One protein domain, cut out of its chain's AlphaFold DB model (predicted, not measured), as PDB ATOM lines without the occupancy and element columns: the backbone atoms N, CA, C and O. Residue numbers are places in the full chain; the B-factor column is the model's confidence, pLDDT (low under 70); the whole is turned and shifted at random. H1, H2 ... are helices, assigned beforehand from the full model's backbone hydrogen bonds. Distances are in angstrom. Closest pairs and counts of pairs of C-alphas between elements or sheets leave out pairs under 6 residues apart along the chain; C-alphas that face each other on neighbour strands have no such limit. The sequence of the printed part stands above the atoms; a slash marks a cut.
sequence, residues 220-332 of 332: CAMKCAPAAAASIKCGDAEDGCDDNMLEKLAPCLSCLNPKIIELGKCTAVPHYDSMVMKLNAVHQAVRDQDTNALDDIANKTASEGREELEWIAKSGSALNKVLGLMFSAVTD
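This is residues 220 to 332 of the 332 residues of the protein "Hypothetical protein" of Alexandrium catenella (UniProt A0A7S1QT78). Helices H2, H3, H4 and H5 run back and forth in an arc round core helix H6, and H1 crosses the outside of H2. H2, H3, H4 and H6 form a bundle, roughly side by side. The printed part has 113 residues with six named helices, H1 to H6 in order, all helix; it is compact, radius of gyration of the C-alphas 13.6 A, spanning 39 by 33 by 22 A.

H1, residues 220 to 234, touches H2, residues 245 to 266, at a steep tilt of 50 degrees; closest C-alphas, Cys 224 and Cys 252, 4.4 A. H3, residues 272 to 287, forms hairpins with H2 and with H4, residues 291 to 303; H4 forms one with H5, residues 307 to 314. The hub, H6, residues 318 to 331, touches H3 with closest C-alphas Met 275 and Ala 329, 4.8 A. Every O i to N i+4 pair is within hydrogen-bond range in H3, H4 and H6; 8 of 11 are in H1, 14 of 18 in H2, 2 of 4 in H5.

H1 begins at C-alpha 220 (90.494, 99.781, 118.626); H6 ends at C-alpha 331 (108.889, 88.770, 121.274). H2, 30.6 A long, has a kink of 50 degrees near residue 252.

The printed part has no cut; pLDDT is under 70 at residues 234 to 240.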
ATOM      1  N   CYS A 220      89.760 100.475 119.686       90.06
ATOM      2  CA  CYS A 220      90.494  99.781 118.626       90.06
ATOM      3  C   CYS A 220      89.796  98.498 118.193       90.06
ATOM      4  O   CYS A 220      89.816  98.177 117.010       90.06
ATOM      5  N   ALA A 221      89.113  97.833 119.123       88.56
ATOM      6  CA  ALA A 221      88.266  96.694 118.852       88.56
ATOM      7  C   ALA A 221      87.334  96.971 117.655       88.56
ATOM      8  O   ALA A 221      87.431  96.322 116.618       88.56
ATOM      9  N   MET A 222      86.509  98.013 117.696       89.94
ATOM     10  CA  MET A 222      85.587  98.280 116.581       89.94
ATOM     11  C   MET A 222      86.292  98.542 115.242       89.94
ATOM     12  O   MET A 222      85.765  98.193 114.188       89.94
ATOM     13  N   LYS A 223      87.508  99.097 115.270       90.75
ATOM     14  CA  LYS A 223      88.335  99.307 114.070       90.75
ATOM     15  C   LYS A 223      88.964  98.019 113.541       90.75
ATOM     16  O   LYS A 223      89.266  97.938 112.356       90.75
ATOM     17  N   CYS A 224      89.151  97.026 114.401       89.25
ATOM     18  CA  CYS A 224      89.685  95.712 114.064       89.25
ATOM     19  C   CYS A 224      88.612  94.714 113.620       89.25
ATOM     20  O   CYS A 224      88.950  93.688 113.033       89.25
ATOM     21  N   ALA A 225      87.327  95.010 113.837       90.00
ATOM     22  CA  ALA A 225      86.236  94.083 113.527       90.00
ATOM     23  C   ALA A 225      86.165  93.703 112.040       90.00
ATOM     24  O   ALA A 225      86.003  92.515 111.753       90.00
ATOM     25  N   PRO A 226      86.361  94.630 111.079       88.62
ATOM     26  CA  PRO A 226      86.393  94.273 109.663       88.62
ATOM     27  C   PRO A 226      87.534  93.316 109.302       88.62
ATOM     28  O   PRO A 226      87.324  92.399 108.511       88.62
ATOM     29  N   ALA A 227      88.719  93.509 109.890       86.50
ATOM     30  CA  ALA A 227      89.871  92.641 109.665       86.50
ATOM     31  C   ALA A 227      89.650  91.248 110.272       86.50
ATOM     32  O   ALA A 227      89.878  90.254 109.596       86.50
ATOM     33  N   ALA A 228      89.118  91.169 111.496       84.88
ATOM     34  CA  ALA A 228      88.775  89.893 112.127       84.88
ATOM     35  C   ALA A 228      87.670  89.140 111.363       84.88
ATOM     36  O   ALA A 228      87.739  87.931 111.168       84.88
ATOM     37  N   ALA A 229      86.653  89.847 110.866       83.44
ATOM     38  CA  ALA A 229      85.625  89.231 110.031       83.44
ATOM     39  C   ALA A 229      86.195  88.724 108.695       83.44
ATOM     40  O   ALA A 229      85.739  87.707 108.174       83.44
ATOM     41  N   ALA A 230      87.185  89.424 108.132       81.38
ATOM     42  CA  ALA A 230      87.879  88.990 106.926       81.38
ATOM     43  C   ALA A 230      88.806  87.794 107.196       81.38
ATOM     44  O   ALA A 230      88.854  86.880 106.378       81.38
ATOM     45  N   SER A 231      89.488  87.745 108.345       80.25
ATOM     46  CA  SER A 231      90.389  86.639 108.689       80.25
ATOM     47  C   SER A 231      89.653  85.317 108.867       80.25
ATOM     48  O   SER A 231      90.174  84.278 108.488       80.25
ATOM     49  N   ILE A 232      88.417  85.345 109.379       79.12
ATOM     50  CA  ILE A 232      87.570  84.144 109.474       79.12
ATOM     51  C   ILE A 232      87.310  83.546 108.082       79.12
ATOM     52  O   ILE A 232      87.250  82.330 107.933       79.12
ATOM     53  N   LYS A 233      87.179  84.390 107.051       76.56
ATOM     54  CA  LYS A 233      86.928  83.938 105.674       76.56
ATOM     55  C   LYS A 233      88.167  83.385 104.982       76.56
ATOM     56  O   LYS A 233      88.016  82.583 104.070       76.56
ATOM     57  N   CYS A 234      89.355  83.798 105.421       69.69
ATOM     58  CA  CYS A 234      90.612  83.355 104.832       69.69
ATOM     59  C   CYS A 234      90.843  81.842 104.949       69.69
ATOM     60  O   CYS A 234      91.505  81.296 104.080       69.69
ATOM     61  N   GLY A 235      90.275  81.164 105.957       63.00
ATOM     62  CA  GLY A 235      90.392  79.708 106.120       63.00
ATOM     63  C   GLY A 235      91.826  79.162 105.983       63.00
ATOM     64  O   GLY A 235      92.801  79.889 106.159       63.00
ATOM     65  N   ASP A 236      91.935  77.869 105.659       56.22
ATOM     66  CA  ASP A 236      93.208  77.196 105.330       56.22
ATOM     67  C   ASP A 236      93.566  77.298 103.832       56.22
ATOM     68  O   ASP A 236      94.677  76.956 103.429       56.22
ATOM     69  N   ALA A 237      92.623  77.718 102.983       57.00
ATOM     70  CA  ALA A 237      92.819  77.785 101.539       57.00
ATOM     71  C   ALA A 237      93.318  79.180 101.145       57.00
ATOM     72  O   ALA A 237      92.587  80.159 101.284       57.00
ATOM     73  N   GLU A 238      94.544  79.256 100.614       58.75
ATOM     74  CA  GLU A 238      95.192  80.508 100.179       58.75
ATOM     75  C   GLU A 238      94.314  81.344  99.227       58.75
ATOM     76  O   GLU A 238      94.375  82.572  99.250       58.75
ATOM     77  N   ASP A 239      93.429  80.690  98.473       60.91
ATOM     78  CA  ASP A 239      92.551  81.305  97.472       60.91
ATOM     79  C   ASP A 239      91.308  82.008  98.066       60.91
ATOM     80  O   ASP A 239      90.532  82.623  97.333       60.91
ATOM     81  N   GLY A 240      91.064  81.881  99.378       60.78
ATOM     82  CA  GLY A 240      89.860  82.389 100.051       60.78
ATOM     83  C   GLY A 240      90.026  83.738 100.757       60.78
ATOM     84  O   GLY A 240      89.044  84.291 101.267       60.78
ATOM     85  N   CYS A 241      91.248  84.269 100.825       73.06
ATOM     86  CA  CYS A 241      91.486  85.549 101.478       73.06
ATOM     87  C   CYS A 241      90.949  86.724 100.656       73.06
ATOM     88  O   CYS A 241      91.039  86.764  99.438       73.06
ATOM     89  N   ASP A 242      90.413  87.718 101.359       77.56
ATOM     90  CA  ASP A 242      89.985  88.977 100.758       77.56
ATOM     91  C   ASP A 242      91.200  89.749 100.216       77.56
ATOM     92  O   ASP A 242      92.089  90.102 100.998       77.56
ATOM     93  N   ASP A 243      91.223  90.042  98.912       79.44
ATOM     94  CA  ASP A 243      92.296  90.803  98.249       79.44
ATOM     95  C   ASP A 243      92.577  92.153  98.938       79.44
ATOM     96  O   ASP A 243      93.708  92.639  98.947       79.44
ATOM     97  N   ASN A 244      91.573  92.734  99.608       88.69
ATOM     98  CA  ASN A 244      91.678  94.017 100.307       88.69
ATOM     99  C   ASN A 244      91.972  93.859 101.809       88.69
ATOM    100  O   ASN A 244      91.638  94.727 102.625       88.69
ATOM    101  N   MET A 245      92.587  92.751 102.226       89.75
ATOM    102  CA  MET A 245      92.898  92.497 103.635       89.75
ATOM    103  C   MET A 245      93.761  93.603 104.265       89.75
ATOM    104  O   MET A 245      93.482  94.032 105.387       89.75
ATOM    105  N   LEU A 246      94.782  94.101 103.558       93.19
ATOM    106  CA  LEU A 246      95.646  95.174 104.070       93.19
ATOM    107  C   LEU A 246      94.872  96.477 104.296       93.19
ATOM    108  O   LEU A 246      95.036  97.121 105.331       93.19
ATOM    109  N   GLU A 247      93.957  96.814 103.384       95.25
ATOM    110  CA  GLU A 247      93.064  97.967 103.532       95.25
ATOM    111  C   GLU A 247      92.202  97.841 104.800       95.25
ATOM    112  O   GLU A 247      92.067  98.799 105.564       95.25
ATOM    113  N   LYS A 248      91.677  96.641 105.084       92.56
ATOM    114  CA  LYS A 248      90.879  96.365 106.292       92.56
ATOM    115  C   LYS A 248      91.707  96.363 107.575       92.56
ATOM    116  O   LYS A 248      91.184  96.717 108.634       92.56
ATOM    117  N   LEU A 249      92.980  95.979 107.501       92.69
ATOM    118  CA  LEU A 249      93.910  95.986 108.632       92.69
ATOM    119  C   LEU A 249      94.413  97.390 108.974       92.69
ATOM    120  O   LEU A 249      94.649  97.678 110.150       92.69
ATOM    121  N   ALA A 250      94.559  98.285 107.997       96.38
ATOM    122  CA  ALA A 250      95.160  99.598 108.218       96.38
ATOM    123  C   ALA A 250      94.474 100.429 109.335       96.38
ATOM    124  O   ALA A 250      95.194 100.962 110.192       96.38
ATOM    125  N   PRO A 251      93.128 100.520 109.435       95.31
ATOM    126  CA  PRO A 251      92.457 101.208 110.544       95.31
ATOM    127  C   PRO A 251      92.705 100.551 111.906       95.31
ATOM    128  O   PRO A 251      92.846 101.251 112.913       95.31
ATOM    129  N   CYS A 252      92.769  99.217 111.930       93.62
ATOM    130  CA  CYS A 252      93.047  98.430 113.126       93.62
ATOM    131  C   CYS A 252      94.455  98.723 113.645       93.62
ATOM    132  O   CYS A 252      94.613  99.163 114.783       93.62
ATOM    133  N   LEU A 253      95.472  98.585 112.787       94.94
ATOM    134  CA  LEU A 253      96.867  98.823 113.161       94.94
ATOM    135  C   LEU A 253      97.137 100.276 113.522       94.94
ATOM    136  O   LEU A 253      97.844 100.540 114.488       94.94
ATOM    137  N   SER A 254      96.505 101.221 112.828       96.56
ATOM    138  CA  SER A 254      96.604 102.641 113.183       96.56
ATOM    139  C   SER A 254      96.088 102.934 114.593       96.56
ATOM    140  O   SER A 254      96.501 103.914 115.207       96.56
ATOM    141  N   CYS A 255      95.192 102.092 115.113       95.56
ATOM    142  CA  CYS A 255      94.736 102.171 116.492       95.56
ATOM    143  C   CYS A 255      95.616 101.358 117.449       95.56
ATOM    144  O   CYS A 255      96.021 101.882 118.482       95.56
ATOM    145  N   LEU A 256      95.921 100.100 117.115       93.38
ATOM    146  CA  LEU A 256      96.648  99.175 117.988       93.38
ATOM    147  C   LEU A 256      98.125  99.532 118.149       93.38
ATOM    148  O   LEU A 256      98.626  99.491 119.267       93.38
ATOM    149  N   ASN A 257      98.817  99.898 117.068       94.81
ATOM    150  CA  ASN A 257     100.259 100.147 117.066       94.81
ATOM    151  C   ASN A 257     100.703 101.121 118.182       94.81
ATOM    152  O   ASN A 257     101.495 100.722 119.039       94.81
ATOM    153  N   PRO A 258     100.144 102.345 118.302       96.75
ATOM    154  CA  PRO A 258     100.530 103.249 119.388       96.75
ATOM    155  C   PRO A 258     100.219 102.694 120.789       96.75
ATOM    156  O   PRO A 258     100.905 103.052 121.743       96.75
ATOM    157  N   LYS A 259      99.220 101.812 120.934       94.75
ATOM    158  CA  LYS A 259      98.862 101.180 122.216       94.75
ATOM    159  C   LYS A 259      99.820 100.064 122.604       94.75
ATOM    160  O   LYS A 259     100.175  99.963 123.773       94.75
ATOM    161  N   ILE A 260     100.296  99.285 121.636       91.62
ATOM    162  CA  ILE A 260     101.344  98.280 121.855       91.62
ATOM    163  C   ILE A 260     102.660  98.974 122.239       91.62
ATOM    164  O   ILE A 260     103.322  98.565 123.188       91.62
ATOM    165  N   ILE A 261     103.000 100.080 121.571       93.88
ATOM    166  CA  ILE A 261     104.170 100.908 121.906       93.88
ATOM    167  C   ILE A 261     104.060 101.492 123.327       93.88
ATOM    168  O   ILE A 261     105.051 101.534 124.062       93.88
ATOM    169  N   GLU A 262     102.872 101.946 123.735       93.75
ATOM    170  CA  GLU A 262     102.601 102.429 125.096       93.75
ATOM    171  C   GLU A 262     102.734 101.302 126.131       93.75
ATOM    172  O   GLU A 262     103.375 101.494 127.168       93.75
ATOM    173  N   LEU A 263     102.204 100.112 125.821       90.81
ATOM    174  CA  LEU A 263     102.338  98.918 126.651       90.81
ATOM    175  C   LEU A 263     103.808  98.554 126.852       90.81
ATOM    176  O   LEU A 263     104.242  98.449 127.994       90.81
ATOM    177  N   GLY A 264     104.581  98.429 125.772       88.75
ATOM    178  CA  GLY A 264     105.981  98.024 125.863       88.75
ATOM    179  C   GLY A 264     106.852  99.025 126.630       88.75
ATOM    180  O   GLY A 264     107.789  98.644 127.331       88.75
ATOM    181  N   LYS A 265     106.495 100.315 126.578       92.38
ATOM    182  CA  LYS A 265     107.125 101.350 127.405       92.38
ATOM    183  C   LYS A 265     106.788 101.168 128.880       92.38
ATOM    184  O   LYS A 265     107.650 101.354 129.733       92.38
ATOM    185  N   CYS A 266     105.532 100.845 129.181       90.69
ATOM    186  CA  CYS A 266     105.056 100.630 130.543       90.69
ATOM    187  C   CYS A 266     105.692  99.382 131.167       90.69
ATOM    188  O   CYS A 266     106.161  99.433 132.302       90.69
ATOM    189  N   THR A 267     105.772  98.285 130.414       88.06
ATOM    190  CA  THR A 267     106.362  97.024 130.881       88.06
ATOM    191  C   THR A 267     107.889  97.004 130.831       88.06
ATOM    192  O   THR A 267     108.483  96.030 131.279       88.06
ATOM    193  N   ALA A 268     108.520  98.072 130.329       87.25
ATOM    194  CA  ALA A 268     109.968  98.182 130.171       87.25
ATOM    195  C   ALA A 268     110.569  96.982 129.412       87.25
ATOM    196  O   ALA A 268     111.581  96.419 129.834       87.25
ATOM    197  N   VAL A 269     109.930  96.589 128.299       80.00
ATOM    198  CA  VAL A 269     110.377  95.449 127.480       80.00
ATOM    199  C   VAL A 269     111.838  95.664 127.065       80.00
ATOM    200  O   VAL A 269     112.194  96.774 126.638       80.00
ATOM    201  N   PRO A 270     112.696  94.634 127.179       77.81
ATOM    202  CA  PRO A 270     114.010  94.648 126.551       77.81
ATOM    203  C   PRO A 270     113.904  95.040 125.071       77.81
ATOM    204  O   PRO A 270     112.886  94.821 124.433       77.81
ATOM    205  N   HIS A 271     114.936  95.672 124.515       87.06
ATOM    206  CA  HIS A 271     114.950  96.023 123.086       87.06
ATOM    207  C   HIS A 271     113.761  96.887 122.601       87.06
ATOM    208  O   HIS A 271     113.441  96.874 121.414       87.06
ATOM    209  N   TYR A 272     113.157  97.704 123.481       88.19
ATOM    210  CA  TYR A 272     112.023  98.590 123.172       88.19
ATOM    211  C   TYR A 272     112.156  99.349 121.841       88.19
ATOM    212  O   TYR A 272     111.221  99.367 121.043       88.19
ATOM    213  N   ASP A 273     113.324  99.936 121.565       94.69
ATOM    214  CA  ASP A 273     113.554 100.687 120.327       94.69
ATOM    215  C   ASP A 273     113.470  99.793 119.073       94.69
ATOM    216  O   ASP A 273     112.912 100.212 118.057       94.69
ATOM    217  N   SER A 274     113.955  98.545 119.155       92.56
ATOM    218  CA  SER A 274     113.836  97.548 118.078       92.56
ATOM    219  C   SER A 274     112.371  97.193 117.828       92.56
ATOM    220  O   SER A 274     111.902  97.284 116.692       92.56
ATOM    221  N   MET A 275     111.619  96.887 118.894       91.44
ATOM    222  CA  MET A 275     110.179  96.617 118.819       91.44
ATOM    223  C   MET A 275     109.433  97.785 118.159       91.44
ATOM    224  O   MET A 275     108.658  97.573 117.228       91.44
ATOM    225  N   VAL A 276     109.685  99.031 118.586       95.56
ATOM    226  CA  VAL A 276     109.050 100.232 118.013       95.56
ATOM    227  C   VAL A 276     109.373 100.377 116.526       95.56
ATOM    228  O   VAL A 276     108.474 100.649 115.727       95.56
ATOM    229  N   MET A 277     110.636 100.190 116.134       95.75
ATOM    230  CA  MET A 277     111.038 100.249 114.729       95.75
ATOM    231  C   MET A 277     110.331  99.181 113.887       95.75
ATOM    232  O   MET A 277     109.777  99.514 112.838       95.75
ATOM    233  N   LYS A 278     110.312  97.923 114.349       94.06
ATOM    234  CA  LYS A 278     109.671  96.801 113.643       94.06
ATOM    235  C   LYS A 278     108.158  97.008 113.522       94.06
ATOM    236  O   LYS A 278     107.619  96.904 112.422       94.06
ATOM    237  N   LEU A 279     107.478  97.394 114.605       94.00
ATOM    238  CA  LEU A 279     106.036  97.668 114.590       94.00
ATOM    239  C   LEU A 279     105.665  98.828 113.656       94.00
ATOM    240  O   LEU A 279     104.700  98.722 112.899       94.00
ATOM    241  N   ASN A 280     106.444  99.914 113.657       97.38
ATOM    242  CA  ASN A 280     106.216 101.038 112.750       97.38
ATOM    243  C   ASN A 280     106.467 100.666 111.284       97.38
ATOM    244  O   ASN A 280     105.719 101.117 110.422       97.38
ATOM    245  N   ALA A 281     107.473  99.834 110.997       97.56
ATOM    246  CA  ALA A 281     107.729  99.346 109.643       97.56
ATOM    247  C   ALA A 281     106.555  98.503 109.119       97.56
ATOM    248  O   ALA A 281     106.068  98.749 108.017       97.56
ATOM    249  N   VAL A 282     106.039  97.576 109.936       95.88
ATOM    250  CA  VAL A 282     104.853  96.772 109.592       95.88
ATOM    251  C   VAL A 282     103.630  97.664 109.399       95.88
ATOM    252  O   VAL A 282     102.928  97.544 108.399       95.88
ATOM    253  N   HIS A 283     103.374  98.591 110.327       96.44
ATOM    254  CA  HIS A 283     102.241  99.512 110.223       96.44
ATOM    255  C   HIS A 283     102.313 100.363 108.951       96.44
ATOM    256  O   HIS A 283     101.295 100.516 108.274       96.44
ATOM    257  N   GLN A 284     103.497 100.870 108.599       97.75
ATOM    258  CA  GLN A 284     103.698 101.651 107.383       97.75
ATOM    259  C   GLN A 284     103.451 100.808 106.124       97.75
ATOM    260  O   GLN A 284     102.687 101.239 105.267       97.75
ATOM    261  N   ALA A 285     103.990  99.586 106.053       97.31
ATOM    262  CA  ALA A 285     103.759  98.681 104.925       97.31
ATOM    263  C   ALA A 285     102.266  98.349 104.740       97.31
ATOM    264  O   ALA A 285     101.747  98.401 103.628       97.31
ATOM    265  N   VAL A 286     101.530  98.094 105.831       96.56
ATOM    266  CA  VAL A 286     100.075  97.858 105.766       96.56
ATOM    267  C   VAL A 286      99.316  99.109 105.327       96.56
ATOM    268  O   VAL A 286      98.383  99.012 104.534       96.56
ATOM    269  N   ARG A 287      99.703 100.287 105.828       96.50
ATOM    270  CA  ARG A 287      99.078 101.563 105.456       96.50
ATOM    271  C   ARG A 287      99.255 101.867 103.969       96.50
ATOM    272  O   ARG A 287      98.307 102.342 103.346       96.50
ATOM    273  N   ASP A 288     100.438 101.586 103.435       96.94
ATOM    274  CA  ASP A 288     100.778 101.799 102.027       96.94
ATOM    275  C   ASP A 288     100.306 100.643 101.130       96.94
ATOM    276  O   ASP A 288     100.438 100.721  99.912       96.94
ATOM    277  N   GLN A 289      99.717  99.597 101.727       95.56
ATOM    278  CA  GLN A 289      99.294  98.361 101.064       95.56
ATOM    279  C   GLN A 289     100.444  97.679 100.296       95.56
ATOM    280  O   GLN A 289     100.231  97.049  99.262       95.56
ATOM    281  N   ASP A 290     101.671  97.800 100.805       96.12
ATOM    282  CA  ASP A 290     102.885  97.301 100.163       96.12
ATOM    283  C   ASP A 290     103.236  95.896 100.673       96.12
ATOM    284  O   ASP A 290     103.860  95.713 101.724       96.12
ATOM    285  N   THR A 291     102.824  94.875  99.921       93.69
ATOM    286  CA  THR A 291     103.138  93.475 100.242       93.69
ATOM    287  C   THR A 291     104.620  93.149 100.079       93.69
ATOM    288  O   THR A 291     105.123  92.307 100.818       93.69
ATOM    289  N   ASN A 292     105.333  93.828  99.173       95.12
ATOM    290  CA  ASN A 292     106.768  93.603  98.983       95.12
ATOM    291  C   ASN A 292     107.549  94.113 100.199       95.12
ATOM    292  O   ASN A 292     108.458  93.440 100.674       95.12
ATOM    293  N   ALA A 293     107.147  95.254 100.768       96.81
ATOM    294  CA  ALA A 293     107.730  95.742 102.014       96.81
ATOM    295  C   ALA A 293     107.507  94.763 103.182       96.81
ATOM    296  O   ALA A 293     108.408  94.567 103.998       96.81
ATOM    297  N   LEU A 294     106.339  94.111 103.268       94.94
ATOM    298  CA  LEU A 294     106.102  93.053 104.263       94.94
ATOM    299  C   LEU A 294     107.026  91.847 104.045       94.94
ATOM    300  O   LEU A 294     107.553  91.311 105.022       94.94
ATOM    301  N   ASP A 295     107.259  91.453 102.793       94.00
ATOM    302  CA  ASP A 295     108.192  90.377 102.443       94.00
ATOM    303  C   ASP A 295     109.631  90.716 102.815       94.00
ATOM    304  O   ASP A 295     110.324  89.895 103.418       94.00
ATOM    305  N   ASP A 296     110.071  91.939 102.538       95.81
ATOM    306  CA  ASP A 296     111.402  92.411 102.910       95.81
ATOM    307  C   ASP A 296     111.595  92.404 104.431       95.81
ATOM    308  O   ASP A 296     112.631  91.951 104.928       95.81
ATOM    309  N   ILE A 297     110.586  92.844 105.194       95.00
ATOM    310  CA  ILE A 297     110.619  92.795 106.662       95.00
ATOM    311  C   ILE A 297     110.671  91.337 107.144       95.00
ATOM    312  O   ILE A 297     111.471  91.024 108.031       95.00
ATOM    313  N   ALA A 298     109.870  90.434 106.570       93.12
ATOM    314  CA  ALA A 298     109.847  89.019 106.948       93.12
ATOM    315  C   ALA A 298     111.176  88.315 106.649       93.12
ATOM    316  O   ALA A 298     111.742  87.675 107.535       93.12
ATOM    317  N   ASN A 299     111.721  88.504 105.447       93.12
ATOM    318  CA  ASN A 299     113.010  87.948 105.038       93.12
ATOM    319  C   ASN A 299     114.155  88.471 105.911       93.12
ATOM    320  O   ASN A 299     115.000  87.694 106.363       93.12
ATOM    321  N   LYS A 300     114.164  89.778 106.199       93.69
ATOM    322  CA  LYS A 300     115.152  90.375 107.099       93.69
ATOM    323  C   LYS A 300     115.061  89.767 108.497       93.69
ATOM    324  O   LYS A 300     116.079  89.341 109.033       93.69
ATOM    325  N   THR A 301     113.857  89.675 109.056       89.06
ATOM    326  CA  THR A 301     113.642  89.135 110.406       89.06
ATOM    327  C   THR A 301     114.053  87.660 110.498       89.06
ATOM    328  O   THR A 301     114.719  87.274 111.453       89.06
ATOM    329  N   ALA A 302     113.750  86.846 109.480       89.12
ATOM    330  CA  ALA A 302     114.212  85.459 109.411       89.12
ATOM    331  C   ALA A 302     115.753  85.368 109.360       89.12
ATOM    332  O   ALA A 302     116.352  84.553 110.060       89.12
ATOM    333  N   SER A 303     116.412  86.253 108.600       91.19
ATOM    334  CA  SER A 303     117.881  86.289 108.493       91.19
ATOM    335  C   SER A 303     118.605  86.717 109.779       91.19
ATOM    336  O   SER A 303     119.788  86.423 109.939       91.19
ATOM    337  N   GLU A 304     117.904  87.364 110.717       89.12
ATOM    338  CA  GLU A 304     118.427  87.771 112.034       89.12
ATOM    339  C   GLU A 304     118.490  86.599 113.044       89.12
ATOM    340  O   GLU A 304     118.772  86.813 114.222       89.12
ATOM    341  N   GLY A 305     118.283  85.352 112.597       83.81
ATOM    342  CA  GLY A 305     118.406  84.141 113.421       83.81
ATOM    343  C   GLY A 305     117.093  83.662 114.044       83.81
ATOM    344  O   GLY A 305     117.113  82.848 114.965       83.81
ATOM    345  N   ARG A 306     115.958  84.157 113.547       79.81
ATOM    346  CA  ARG A 306     114.610  83.760 113.965       79.81
ATOM    347  C   ARG A 306     114.052  82.720 112.984       79.81
ATOM    348  O   ARG A 306     113.129  83.006 112.219       79.81
ATOM    349  N   GLU A 307     114.660  81.531 112.944       79.38
ATOM    350  CA  GLU A 307     114.267  80.439 112.028       79.38
ATOM    351  C   GLU A 307     112.784  80.055 112.182       79.38
ATOM    352  O   GLU A 307     112.130  79.657 111.216       79.38
ATOM    353  N   GLU A 308     112.203  80.259 113.370       73.81
ATOM    354  CA  GLU A 308     110.781  80.033 113.627       73.81
ATOM    355  C   GLU A 308     109.854  80.986 112.862       73.81
ATOM    356  O   GLU A 308     108.641  80.800 112.884       73.81
ATOM    357  N   LEU A 309     110.399  82.001 112.188       78.50
ATOM    358  CA  LEU A 309     109.664  82.968 111.376       78.50
ATOM    359  C   LEU A 309     109.818  82.716 109.871       78.50
ATOM    360  O   LEU A 309     109.204  83.423 109.072       78.50
ATOM    361  N   GLU A 310     110.571  81.693 109.447       85.81
ATOM    362  CA  GLU A 310     110.697  81.356 108.021       85.81
ATOM    363  C   GLU A 310     109.345  81.068 107.357       85.81
ATOM    364  O   GLU A 310     109.152  81.363 106.175       85.81
ATOM    365  N   TRP A 311     108.394  80.495 108.099       84.50
ATOM    366  CA  TRP A 311     107.056  80.219 107.577       84.50
ATOM    367  C   TRP A 311     106.284  81.506 107.254       84.50
ATOM    368  O   TRP A 311     105.464  81.501 106.342       84.50
ATOM    369  N   ILE A 312     106.573  82.613 107.948       83.88
ATOM    370  CA  ILE A 312     105.951  83.923 107.706       83.88
ATOM    371  C   ILE A 312     106.425  84.460 106.359       83.88
ATOM    372  O   ILE A 312     105.605  84.860 105.536       83.88
ATOM    373  N   ALA A 313     107.736  84.399 106.108       85.88
ATOM    374  CA  ALA A 313     108.330  84.797 104.833       85.88
ATOM    375  C   ALA A 313     107.822  83.937 103.663       85.88
ATOM    376  O   ALA A 313     107.629  84.434 102.557       85.88
ATOM    377  N   LYS A 314     107.557  82.650 103.917       87.06
ATOM    378  CA  LYS A 314     107.009  81.707 102.929       87.06
ATOM    379  C   LYS A 314     105.488  81.793 102.775       87.06
ATOM    380  O   LYS A 314     104.957  81.184 101.851       87.06
ATOM    381  N   SER A 315     104.779  82.495 103.659       83.56
ATOM    382  CA  SER A 315     103.316  82.531 103.623       83.56
ATOM    383  C   SER A 315     102.821  83.289 102.389       83.56
ATOM    384  O   SER A 315     103.281  84.394 102.116       83.56
ATOM    385  N   GLY A 316     101.841  82.754 101.657       82.75
ATOM    386  CA  GLY A 316     101.151  83.516 100.609       82.75
ATOM    387  C   GLY A 316     100.237  84.617 101.165       82.75
ATOM    388  O   GLY A 316      99.935  85.591 100.481       82.75
ATOM    389  N   SER A 317      99.827  84.508 102.433       87.31
ATOM    390  CA  SER A 317      98.829  85.387 103.047       87.31
ATOM    391  C   SER A 317      99.445  86.647 103.658       87.31
ATOM    392  O   SER A 317     100.237  86.591 104.603       87.31
ATOM    393  N   ALA A 318      99.003  87.814 103.180       89.38
ATOM    394  CA  ALA A 318      99.382  89.109 103.743       89.38
ATOM    395  C   ALA A 318      98.971  89.249 105.223       89.38
ATOM    396  O   ALA A 318      99.708  89.832 106.016       89.38
ATOM    397  N   LEU A 319      97.834  88.666 105.621       87.56
ATOM    398  CA  LEU A 319      97.399  88.650 107.020       87.56
ATOM    399  C   LEU A 319      98.399  87.900 107.904       87.56
ATOM    400  O   LEU A 319      98.804  88.415 108.944       87.56
ATOM    401  N   ASN A 320      98.808  86.703 107.477       85.88
ATOM    402  CA  ASN A 320      99.754  85.879 108.228       85.88
ATOM    403  C   ASN A 320     101.106  86.583 108.370       85.88
ATOM    404  O   ASN A 320     101.689  86.561 109.454       85.88
ATOM    405  N   LYS A 321     101.555  87.283 107.317       90.56
ATOM    406  CA  LYS A 321     102.745  88.144 107.371       90.56
ATOM    407  C   LYS A 321     102.616  89.224 108.428       90.56
ATOM    408  O   LYS A 321     103.463  89.320 109.308       90.56
ATOM    409  N   VAL A 322     101.539  90.006 108.388       91.06
ATOM    410  CA  VAL A 322     101.310  91.091 109.352       91.06
ATOM    411  C   VAL A 322     101.268  90.561 110.785       91.06
ATOM    412  O   VAL A 322     101.980  91.080 111.642       91.06
ATOM    413  N   LEU A 323     100.475  89.519 111.050       88.25
ATOM    414  CA  LEU A 323     100.337  88.948 112.393       88.25
ATOM    415  C   LEU A 323     101.658  88.366 112.899       88.25
ATOM    416  O   LEU A 323     102.061  88.648 114.027       88.25
ATOM    417  N   GLY A 324     102.352  87.602 112.057       87.31
ATOM    418  CA  GLY A 324     103.637  87.003 112.392       87.31
ATOM    419  C   GLY A 324     104.724  88.048 112.659       87.31
ATOM    420  O   GLY A 324     105.465  87.932 113.633       87.31
ATOM    421  N   LEU A 325     104.785  89.109 111.852       91.50
ATOM    422  CA  LEU A 325     105.736  90.205 112.033       91.50
ATOM    423  C   LEU A 325     105.441  91.043 113.280       91.50
ATOM    424  O   LEU A 325     106.363  91.388 114.018       91.50
ATOM    425  N   MET A 326     104.169  91.349 113.552       89.81
ATOM    426  CA  MET A 326     103.784  92.023 114.795       89.81
ATOM    427  C   MET A 326     104.142  91.186 116.019       89.81
ATOM    428  O   MET A 326     104.655  91.718 117.001       89.81
ATOM    429  N   PHE A 327     103.895  89.879 115.958       86.69
ATOM    430  CA  PHE A 327     104.253  88.956 117.024       86.69
ATOM    431  C   PHE A 327     105.771  88.881 117.230       86.69
ATOM    432  O   PHE A 327     106.253  88.978 118.358       86.69
ATOM    433  N   SER A 328     106.535  88.777 116.141       88.06
ATOM    434  CA  SER A 328     107.996  88.810 116.189       88.06
ATOM    435  C   SER A 328     108.512  90.085 116.847       88.06
ATOM    436  O   SER A 328     109.361  90.001 117.728       88.06
ATOM    437  N   ALA A 329     107.955  91.244 116.486       88.31
ATOM    438  CA  ALA A 329     108.376  92.524 117.038       88.31
ATOM    439  C   ALA A 329     108.197  92.609 118.563       88.31
ATOM    440  O   ALA A 329     108.997  93.258 119.221       88.31
ATOM    441  N   VAL A 330     107.162  91.969 119.118       82.25
ATOM    442  CA  VAL A 330     106.859  91.990 120.564       82.25
ATOM    443  C   VAL A 330     107.613  90.900 121.342       82.25
ATOM    444  O   VAL A 330     107.682  90.963 122.566       82.25
ATOM    445  N   THR A 331     108.165  89.898 120.653       78.81
ATOM    446  CA  THR A 331     108.889  88.770 121.274       78.81
ATOM    447  C   THR A 331     110.409  88.846 121.149       78.81
ATOM    448  O   THR A 331     111.088  87.974 121.685       78.81
ATOM    449  N   ASP A 332     110.919  89.843 120.426       72.94
ATOM    450  CA  ASP A 332     112.343  90.209 120.370       72.94
ATOM    451  C   ASP A 332     112.859  90.719 121.729       72.94
ATOM    452  O   ASP A 332     113.996  90.352 122.102       72.94
TER     453      ASP A 332